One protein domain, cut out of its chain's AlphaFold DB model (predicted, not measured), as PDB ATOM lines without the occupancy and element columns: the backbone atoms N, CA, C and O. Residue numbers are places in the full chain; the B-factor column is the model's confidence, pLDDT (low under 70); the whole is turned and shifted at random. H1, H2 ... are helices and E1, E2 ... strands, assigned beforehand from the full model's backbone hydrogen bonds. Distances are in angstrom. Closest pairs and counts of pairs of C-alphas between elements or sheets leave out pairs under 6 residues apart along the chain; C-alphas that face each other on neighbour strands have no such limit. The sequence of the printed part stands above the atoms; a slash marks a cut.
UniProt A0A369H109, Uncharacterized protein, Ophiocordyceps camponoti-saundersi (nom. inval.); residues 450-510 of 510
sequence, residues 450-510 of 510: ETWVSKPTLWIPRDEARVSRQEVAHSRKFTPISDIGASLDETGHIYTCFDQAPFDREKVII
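Overview. This is residues 450 to 510 of the 510 residues of an uncharacterized protein of Ophiocordyceps camponoti-saundersi (nom. inval.) (UniProt A0A369H109). Little regular structure is present: two small strand pairs, E1 with E4 and the hairpin E2 and E3, follow each other along the long axis, with one short helix, H1, off to one side and loops between. The printed part has 61 residues, 21 in named elements, in the order E1 H1 E2 E3 E4, class mixed. It is compact, radius of gyration of the C-alphas 12.0 A, but elongated, spanning 39 by 24 by 17 A.

Arrangement. E1, residues 457 to 459, and E4, 507 to 509, are parallel at 30 degrees, with N 459 and O 508 2.9 A apart, within hydrogen-bond range. Residues 458 to 459 also pair, parallel, with 481 to 482. E2, residues 486 to 488, and E3, 494 to 496, form an antiparallel hairpin, with N 495 and O 487 at 2.8 A. The closest C-alphas of E1 and E2, Trp 459 and Ala 486, are 7.5 A apart. H1, residues 467 to 475, is apart from E3 and E4; its O i to N i+4 pairs are each within range.

Along the chain. E1 begins at C-alpha 457 (-39.754, 17.465, -29.878); E4 ends at C-alpha 509 (-41.650, 21.575, -37.228). H1 is 11.9 A long.

Size, cuts and confidence. The farthest C-alphas, Thr 451 and Glu 490, are 39.5 A apart. The printed part has no cut and no long link; pLDDT is under 70 at 501 to 505 and 510.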
ATOM      1  N   GLU A 450     -39.993   2.837 -33.466       78.25
ATOM      2  CA  GLU A 450     -41.166   3.501 -32.893       78.25
ATOM      3  C   GLU A 450     -41.353   3.271 -31.384       78.25
ATOM      4  O   GLU A 450     -41.992   4.082 -30.718       78.25
ATOM      5  N   THR A 451     -40.816   2.175 -30.844       77.62
ATOM      6  CA  THR A 451     -41.013   1.772 -29.441       77.62
ATOM      7  C   THR A 451     -39.956   2.317 -28.488       77.62
ATOM      8  O   THR A 451     -40.241   2.468 -27.304       77.62
ATOM      9  N   TRP A 452     -38.758   2.622 -28.990       74.69
ATOM     10  CA  TRP A 452     -37.616   3.030 -28.170       74.69
ATOM     11  C   TRP A 452     -37.045   4.397 -28.546       74.69
ATOM     12  O   TRP A 452     -36.419   5.057 -27.718       74.69
ATOM     13  N   VAL A 453     -37.276   4.867 -29.776       75.88
ATOM     14  CA  VAL A 453     -36.900   6.224 -30.173       75.88
ATOM     15  C   VAL A 453     -37.731   7.208 -29.360       75.88
ATOM     16  O   VAL A 453     -38.963   7.199 -29.386       75.88
ATOM     17  N   SER A 454     -37.046   8.096 -28.638       76.12
ATOM     18  CA  SER A 454     -37.706   9.143 -27.864       76.12
ATOM     19  C   SER A 454     -38.623   9.975 -28.761       76.12
ATOM     20  O   SER A 454     -38.235  10.354 -29.869       76.12
ATOM     21  N   LYS A 455     -39.818  10.310 -28.265       80.69
ATOM     22  CA  LYS A 455     -40.779  11.139 -28.999       80.69
ATOM     23  C   LYS A 455     -40.102  12.423 -29.513       80.69
ATOM     24  O   LYS A 455     -39.509  13.142 -28.700       80.69
ATOM     25  N   PRO A 456     -40.203  12.747 -30.819       83.44
ATOM     26  CA  PRO A 456     -39.594  13.956 -31.353       83.44
ATOM     27  C   PRO A 456     -40.190  15.192 -30.681       83.44
ATOM     28  O   PRO A 456     -41.385  15.253 -30.379       83.44
ATOM     29  N   THR A 457     -39.344  16.189 -30.452       85.62
ATOM     30  CA  THR A 457     -39.754  17.465 -29.878       85.62
ATOM     31  C   THR A 457     -40.499  18.269 -30.929       85.62
ATOM     32  O   THR A 457     -39.991  18.564 -32.011       85.62
ATOM     33  N   LEU A 458     -41.725  18.633 -30.610       87.62
ATOM     34  CA  LEU A 458     -42.575  19.393 -31.494       87.62
ATOM     35  C   LEU A 458     -42.113  20.857 -31.515       87.62
ATOM     36  O   LEU A 458     -41.880  21.460 -30.467       87.62
ATOM     37  N   TRP A 459     -41.923  21.419 -32.706       86.00
ATOM     38  CA  TRP A 459     -41.356  22.753 -32.881       86.00
ATOM     39  C   TRP A 459     -42.407  23.680 -33.494       86.00
ATOM     40  O   TRP A 459     -42.791  23.504 -34.649       86.00
ATOM     41  N   ILE A 460     -42.901  24.629 -32.694       88.56
ATOM     42  CA  ILE A 460     -43.901  25.622 -33.116       88.56
ATOM     43  C   ILE A 460     -43.184  26.948 -33.384       88.56
ATOM     44  O   ILE A 460     -42.341  27.346 -32.578       88.56
ATOM     45  N   PRO A 461     -43.491  27.656 -34.481       88.56
ATOM     46  CA  PRO A 461     -42.913  28.968 -34.719       88.56
ATOM     47  C   PRO A 461     -43.495  30.000 -33.745       88.56
ATOM     48  O   PRO A 461     -44.700  30.046 -33.494       88.56
ATOM     49  N   ARG A 462     -42.623  30.833 -33.176       87.50
ATOM     50  CA  ARG A 462     -43.011  31.900 -32.260       87.50
ATOM     51  C   ARG A 462     -43.828  32.959 -32.993       87.50
ATOM     52  O   ARG A 462     -43.426  33.448 -34.048       87.50
ATOM     53  N   ASP A 463     -44.938  33.326 -32.375       87.25
ATOM     54  CA  ASP A 463     -45.863  34.362 -32.809       87.25
ATOM     55  C   ASP A 463     -45.732  35.628 -31.947       87.25
ATOM     56  O   ASP A 463     -45.334  35.578 -30.777       87.25
ATOM     57  N   GLU A 464     -46.105  36.780 -32.506       84.94
ATOM     58  CA  GLU A 464     -46.124  38.048 -31.764       84.94
ATOM     59  C   GLU A 464     -47.209  38.071 -30.679       84.94
ATOM     60  O   GLU A 464     -47.010  38.632 -29.598       84.94
ATOM     61  N   ALA A 465     -48.331  37.389 -30.930       84.69
ATOM     62  CA  ALA A 465     -49.468  37.288 -30.017       84.69
ATOM     63  C   ALA A 465     -49.220  36.353 -28.813       84.69
ATOM     64  O   ALA A 465     -50.062  36.271 -27.918       84.69
ATOM     65  N   ARG A 466     -48.049  35.699 -28.740       86.06
ATOM     66  CA  ARG A 466     -47.614  34.784 -27.665       86.06
ATOM     67  C   ARG A 466     -48.497  33.545 -27.460       86.06
ATOM     68  O   ARG A 466     -48.334  32.863 -26.444       86.06
ATOM     69  N   VAL A 467     -49.361  33.207 -28.410       90.12
ATOM     70  CA  VAL A 467     -50.158  31.974 -28.401       90.12
ATOM     71  C   VAL A 467     -49.234  30.758 -28.391       90.12
ATOM     72  O   VAL A 467     -49.440  29.838 -27.608       90.12
ATOM     73  N   SER A 468     -48.130  30.797 -29.143       89.81
ATOM     74  CA  SER A 468     -47.108  29.739 -29.152       89.81
ATOM     75  C   SER A 468     -46.553  29.438 -27.756       89.81
ATOM     76  O   SER A 468     -46.391  28.277 -27.388       89.81
ATOM     77  N   ARG A 469     -46.305  30.466 -26.931       89.44
ATOM     78  CA  ARG A 469     -45.810  30.286 -25.554       89.44
ATOM     79  C   ARG A 469     -46.857  29.665 -24.643       89.44
ATOM     80  O   ARG A 469     -46.504  28.865 -23.778       89.44
ATOM     81  N   GLN A 470     -48.119  30.038 -24.826       92.25
ATOM     82  CA  GLN A 470     -49.226  29.449 -24.084       92.25
ATOM     83  C   GLN A 470     -49.408  27.972 -24.457       92.25
ATOM     84  O   GLN A 470     -49.483  27.125 -23.567       92.25
ATOM     85  N   GLU A 471     -49.362  27.647 -25.750       90.75
ATOM     86  CA  GLU A 471     -49.426  26.271 -26.250       90.75
ATOM     87  C   GLU A 471     -48.256  25.421 -25.752       90.75
ATOM     88  O   GLU A 471     -48.454  24.291 -25.303       90.75
ATOM     89  N   VAL A 472     -47.039  25.977 -25.743       91.19
ATOM     90  CA  VAL A 472     -45.874  25.320 -25.138       91.19
ATOM     91  C   VAL A 472     -46.119  25.063 -23.652       91.19
ATOM     92  O   VAL A 472     -45.893  23.949 -23.189       91.19
ATOM     93  N   ALA A 473     -46.608  26.044 -22.890       91.44
ATOM     94  CA  ALA A 473     -46.852  25.882 -21.458       91.44
ATOM     95  C   ALA A 473     -47.909  24.803 -21.153       91.44
ATOM     96  O   ALA A 473     -47.720  24.009 -20.230       91.44
ATOM     97  N   HIS A 474     -48.987  24.742 -21.936       92.81
ATOM     98  CA  HIS A 474     -50.057  23.758 -21.761       92.81
ATOM     99  C   HIS A 474     -49.644  22.351 -22.222       92.81
ATOM    100  O   HIS A 474     -49.895  21.364 -21.526       92.81
ATOM    101  N   SER A 475     -48.979  22.248 -23.375       91.31
ATOM    102  CA  SER A 475     -48.689  20.968 -24.034       91.31
ATOM    103  C   SER A 475     -47.397  20.302 -23.555       91.31
ATOM    104  O   SER A 475     -47.272  19.077 -23.652       91.31
ATOM    105  N   ARG A 476     -46.454  21.061 -22.968       89.12
ATOM    106  CA  ARG A 476     -45.160  20.544 -22.471       89.12
ATOM    107  C   ARG A 476     -45.298  19.449 -21.416       89.12
ATOM    108  O   ARG A 476     -44.393  18.631 -21.287       89.12
ATOM    109  N   LYS A 477     -46.427  19.394 -20.698       90.12
ATOM    110  CA  LYS A 477     -46.730  18.316 -19.744       90.12
ATOM    111  C   LYS A 477     -46.879  16.947 -20.423       90.12
ATOM    112  O   LYS A 477     -46.555  15.937 -19.811       90.12
ATOM    113  N   PHE A 478     -47.377  16.910 -21.659       88.75
ATOM    114  CA  PHE A 478     -47.728  15.670 -22.360       88.75
ATOM    115  C   PHE A 478     -46.744  15.308 -23.475       88.75
ATOM    116  O   PHE A 478     -46.583  14.138 -23.808       88.75
ATOM    117  N   THR A 479     -46.134  16.308 -24.113       87.19
ATOM    118  CA  THR A 479     -45.253  16.123 -25.273       87.19
ATOM    119  C   THR A 479     -44.105  17.123 -25.213       87.19
ATOM    120  O   THR A 479     -44.358  18.292 -24.920       87.19
ATOM    121  N   PRO A 480     -42.855  16.722 -25.514       87.69
ATOM    122  CA  PRO A 480     -41.767  17.678 -25.645       87.69
ATOM    123  C   PRO A 480     -42.105  18.675 -26.758       87.69
ATOM    124  O   PRO A 480     -42.302  18.288 -27.905       87.69
ATOM    125  N   ILE A 481     -42.204  19.956 -26.407       88.69
ATOM    126  CA  ILE A 481     -42.573  21.039 -27.317       88.69
ATOM    127  C   ILE A 481     -41.722  22.276 -27.023       88.69
ATOM    128  O   ILE A 481     -41.400  22.552 -25.865       88.69
ATOM    129  N   SER A 482     -41.322  23.003 -28.062       87.25
ATOM    130  CA  SER A 482     -40.495  24.204 -27.946       87.25
ATOM    131  C   SER A 482     -40.881  25.238 -29.004       87.25
ATOM    132  O   SER A 482     -41.208  24.869 -30.128       87.25
ATOM    133  N   ASP A 483     -40.809  26.521 -28.646       85.94
ATOM    134  CA  ASP A 483     -40.974  27.684 -29.533       85.94
ATOM    135  C   ASP A 483     -39.640  28.395 -29.839       85.94
ATOM    136  O   ASP A 483     -39.605  29.475 -30.426       85.94
ATOM    137  N   ILE A 484     -38.513  27.839 -29.384       82.94
ATOM    138  CA  ILE A 484     -37.207  28.504 -29.450       82.94
ATOM    139  C   ILE A 484     -36.556  28.233 -30.805       82.94
ATOM    140  O   ILE A 484     -36.429  27.078 -31.211       82.94
ATOM    141  N   GLY A 485     -36.107  29.293 -31.480       79.06
ATOM    142  CA  GLY A 485     -35.372  29.212 -32.744       79.06
ATOM    143  C   GLY A 485     -36.248  29.108 -33.997       79.06
ATOM    144  O   GLY A 485     -35.701  28.948 -35.078       79.06
ATOM    145  N   ALA A 486     -37.574  29.194 -33.888       83.62
ATOM    146  CA  ALA A 486     -38.470  29.340 -35.035       83.62
ATOM    147  C   ALA A 486     -39.357  30.567 -34.813       83.62
ATOM    148  O   ALA A 486     -39.879  30.746 -33.715       83.62
ATOM    149  N   SER A 487     -39.532  31.405 -35.827       83.88
ATOM    150  CA  SER A 487     -40.377  32.602 -35.778       83.88
ATOM    151  C   SER A 487     -41.194  32.736 -37.054       83.88
ATOM    152  O   SER A 487     -40.779  32.267 -38.114       83.88
ATOM    153  N   LEU A 488     -42.354  33.374 -36.946       84.88
ATOM    154  CA  LEU A 488     -43.144  33.780 -38.103       84.88
ATOM    155  C   LEU A 488     -42.683  35.153 -38.586       84.88
ATOM    156  O   LEU A 488     -42.478  36.059 -37.783       84.88
ATOM    157  N   ASP A 489     -42.513  35.279 -39.895       82.12
ATOM    158  CA  ASP A 489     -42.372  36.556 -40.580       82.12
ATOM    159  C   ASP A 489     -43.749  37.229 -40.738       82.12
ATOM    160  O   ASP A 489     -44.783  36.554 -40.674       82.12
ATOM    161  N   GLU A 490     -43.788  38.537 -41.002       81.06
ATOM    162  CA  GLU A 490     -45.037  39.318 -41.158       81.06
ATOM    163  C   GLU A 490     -45.943  38.776 -42.283       81.06
ATOM    164  O   GLU A 490     -47.160  38.954 -42.294       81.06
ATOM    165  N   THR A 491     -45.335  38.060 -43.227       80.31
ATOM    166  CA  THR A 491     -45.962  37.403 -44.378       80.31
ATOM    167  C   THR A 491     -46.492  35.994 -44.077       80.31
ATOM    168  O   THR A 491     -47.065  35.349 -44.955       80.31
ATOM    169  N   GLY A 492     -46.306  35.491 -42.851       75.12
ATOM    170  CA  GLY A 492     -46.680  34.134 -42.438       75.12
ATOM    171  C   GLY A 492     -45.664  33.051 -42.823       75.12
ATOM    172  O   GLY A 492     -45.938  31.863 -42.643       75.12
ATOM    173  N   HIS A 493     -44.490  33.424 -43.342       79.19
ATOM    174  CA  HIS A 493     -43.403  32.482 -43.611       79.19
ATOM    175  C   HIS A 493     -42.652  32.113 -42.327       79.19
ATOM    176  O   HIS A 493     -42.378  32.955 -41.479       79.19
ATOM    177  N   ILE A 494     -42.294  30.836 -42.183       81.00
ATOM    178  CA  ILE A 494     -41.544  30.346 -41.022       81.00
ATOM    179  C   ILE A 494     -40.049  30.536 -41.276       81.00
ATOM    180  O   ILE A 494     -39.495  29.964 -42.217       81.00
ATOM    181  N   TYR A 495     -39.392  31.283 -40.396       79.75
ATOM    182  CA  TYR A 495     -37.943  31.440 -40.353       79.75
ATOM    183  C   TYR A 495     -37.360  30.649 -39.176       79.75
ATOM    184  O   TYR A 495     -37.881  30.708 -38.061       79.75
ATOM    185  N   THR A 496     -36.284  29.892 -39.408       78.25
ATOM    186  CA  THR A 496     -35.652  29.034 -38.392       78.25
ATOM    187  C   THR A 496     -34.184  29.387 -38.161       78.25
ATOM    188  O   THR A 496     -33.363  29.282 -39.070       78.25
ATOM    189  N   CYS A 497     -33.842  29.720 -36.916       78.31
ATOM    190  CA  CYS A 497     -32.487  29.878 -36.396       78.31
ATOM    191  C   CYS A 497     -32.009  28.566 -35.759       78.31
ATOM    192  O   CYS A 497     -32.292  28.296 -34.589       78.31
ATOM    193  N   PHE A 498     -31.264  27.753 -36.512       75.12
ATOM    194  CA  PHE A 498     -30.811  26.442 -36.032       75.12
ATOM    195  C   PHE A 498     -29.799  26.516 -34.877       75.12
ATOM    196  O   PHE A 498     -29.842  25.664 -33.999       75.12
ATOM    197  N   ASP A 499     -28.980  27.570 -34.791       72.38
ATOM    198  CA  ASP A 499     -27.985  27.737 -33.711       72.38
ATOM    199  C   ASP A 499     -28.612  27.918 -32.318       72.38
ATOM    200  O   ASP A 499     -27.979  27.662 -31.298       72.38
ATOM    201  N   GLN A 500     -29.869  28.366 -32.265       72.00
ATOM    202  CA  GLN A 500     -30.619  28.547 -31.018       72.00
ATOM    203  C   GLN A 500     -31.413  27.292 -30.629       72.00
ATOM    204  O   GLN A 500     -32.051  27.262 -29.574       72.00
ATOM    205  N   ALA A 501     -31.406  26.254 -31.470       62.78
ATOM    206  CA  ALA A 501     -32.078  24.999 -31.197       62.78
ATOM    207  C   ALA A 501     -31.106  24.011 -30.517       62.78
ATOM    208  O   ALA A 501     -30.050  23.726 -31.075       62.78
ATOM    209  N   PRO A 502     -31.443  23.438 -29.344       58.12
ATOM    210  CA  PRO A 502     -30.631  22.382 -28.738       58.12
ATOM    211  C   PRO A 502     -30.550  21.136 -29.642       58.12
ATOM    212  O   PRO A 502     -31.543  20.753 -30.268       58.12
ATOM    213  N   PHE A 503     -29.354  20.537 -29.708       62.22
ATOM    214  CA  PHE A 503     -28.988  19.400 -30.572       62.22
ATOM    215  C   PHE A 503     -29.385  18.024 -30.015       62.22
ATOM    216  O   PHE A 503     -29.214  17.017 -30.695       62.22
ATOM    217  N   ASP A 504     -29.874  17.964 -28.779       63.28
ATOM    218  CA  ASP A 504     -30.017  16.724 -28.015       63.28
ATOM    219  C   ASP A 504     -31.141  15.808 -28.523       63.28
ATOM    220  O   ASP A 504     -31.085  14.600 -28.302       63.28
ATOM    221  N   ARG A 505     -32.164  16.351 -29.203       69.31
ATOM    222  CA  ARG A 505     -33.339  15.584 -29.655       69.31
ATOM    223  C   ARG A 505     -33.815  15.972 -31.048       69.31
ATOM    224  O   ARG A 505     -33.732  17.126 -31.468       69.31
ATOM    225  N   GLU A 506     -34.386  14.996 -31.754       72.62
ATOM    226  CA  GLU A 506     -35.048  15.229 -33.037       72.62
ATOM    227  C   GLU A 506     -36.213  16.203 -32.881       72.62
ATOM    228  O   GLU A 506     -37.083  15.993 -32.035       72.62
ATOM    229  N   LYS A 507     -36.256  17.242 -33.721       73.50
ATOM    230  CA  LYS A 507     -37.387  18.166 -33.800       73.50
ATOM    231  C   LYS A 507     -38.213  17.968 -35.060       73.50
ATOM    232  O   LYS A 507     -37.676  17.782 -36.151       73.50
ATOM    233  N   VAL A 508     -39.526  18.094 -34.914       78.56
ATOM    234  CA  VAL A 508     -40.465  18.137 -36.037       78.56
ATOM    235  C   VAL A 508     -41.183  19.479 -36.004       78.56
ATOM    236  O   VAL A 508     -41.896  19.782 -35.050       78.56
ATOM    237  N   ILE A 509     -40.965  20.287 -37.043       76.62
ATOM    238  CA  ILE A 509     -41.650  21.575 -37.228       76.62
ATOM    239  C   ILE A 509     -43.077  21.284 -37.669       76.62
ATOM    240  O   ILE A 509     -43.234  20.583 -38.670       76.62
ATOM    241  N   ILE A 510     -44.087  21.779 -36.946       67.56
ATOM    242  CA  ILE A 510     -45.485  21.690 -37.409       67.56
ATOM    243  C   ILE A 510     -45.675  22.587 -38.621       67.56
ATOM    244  O   ILE A 510     -45.298  23.775 -38.552       67.56
TER     245      ILE A 510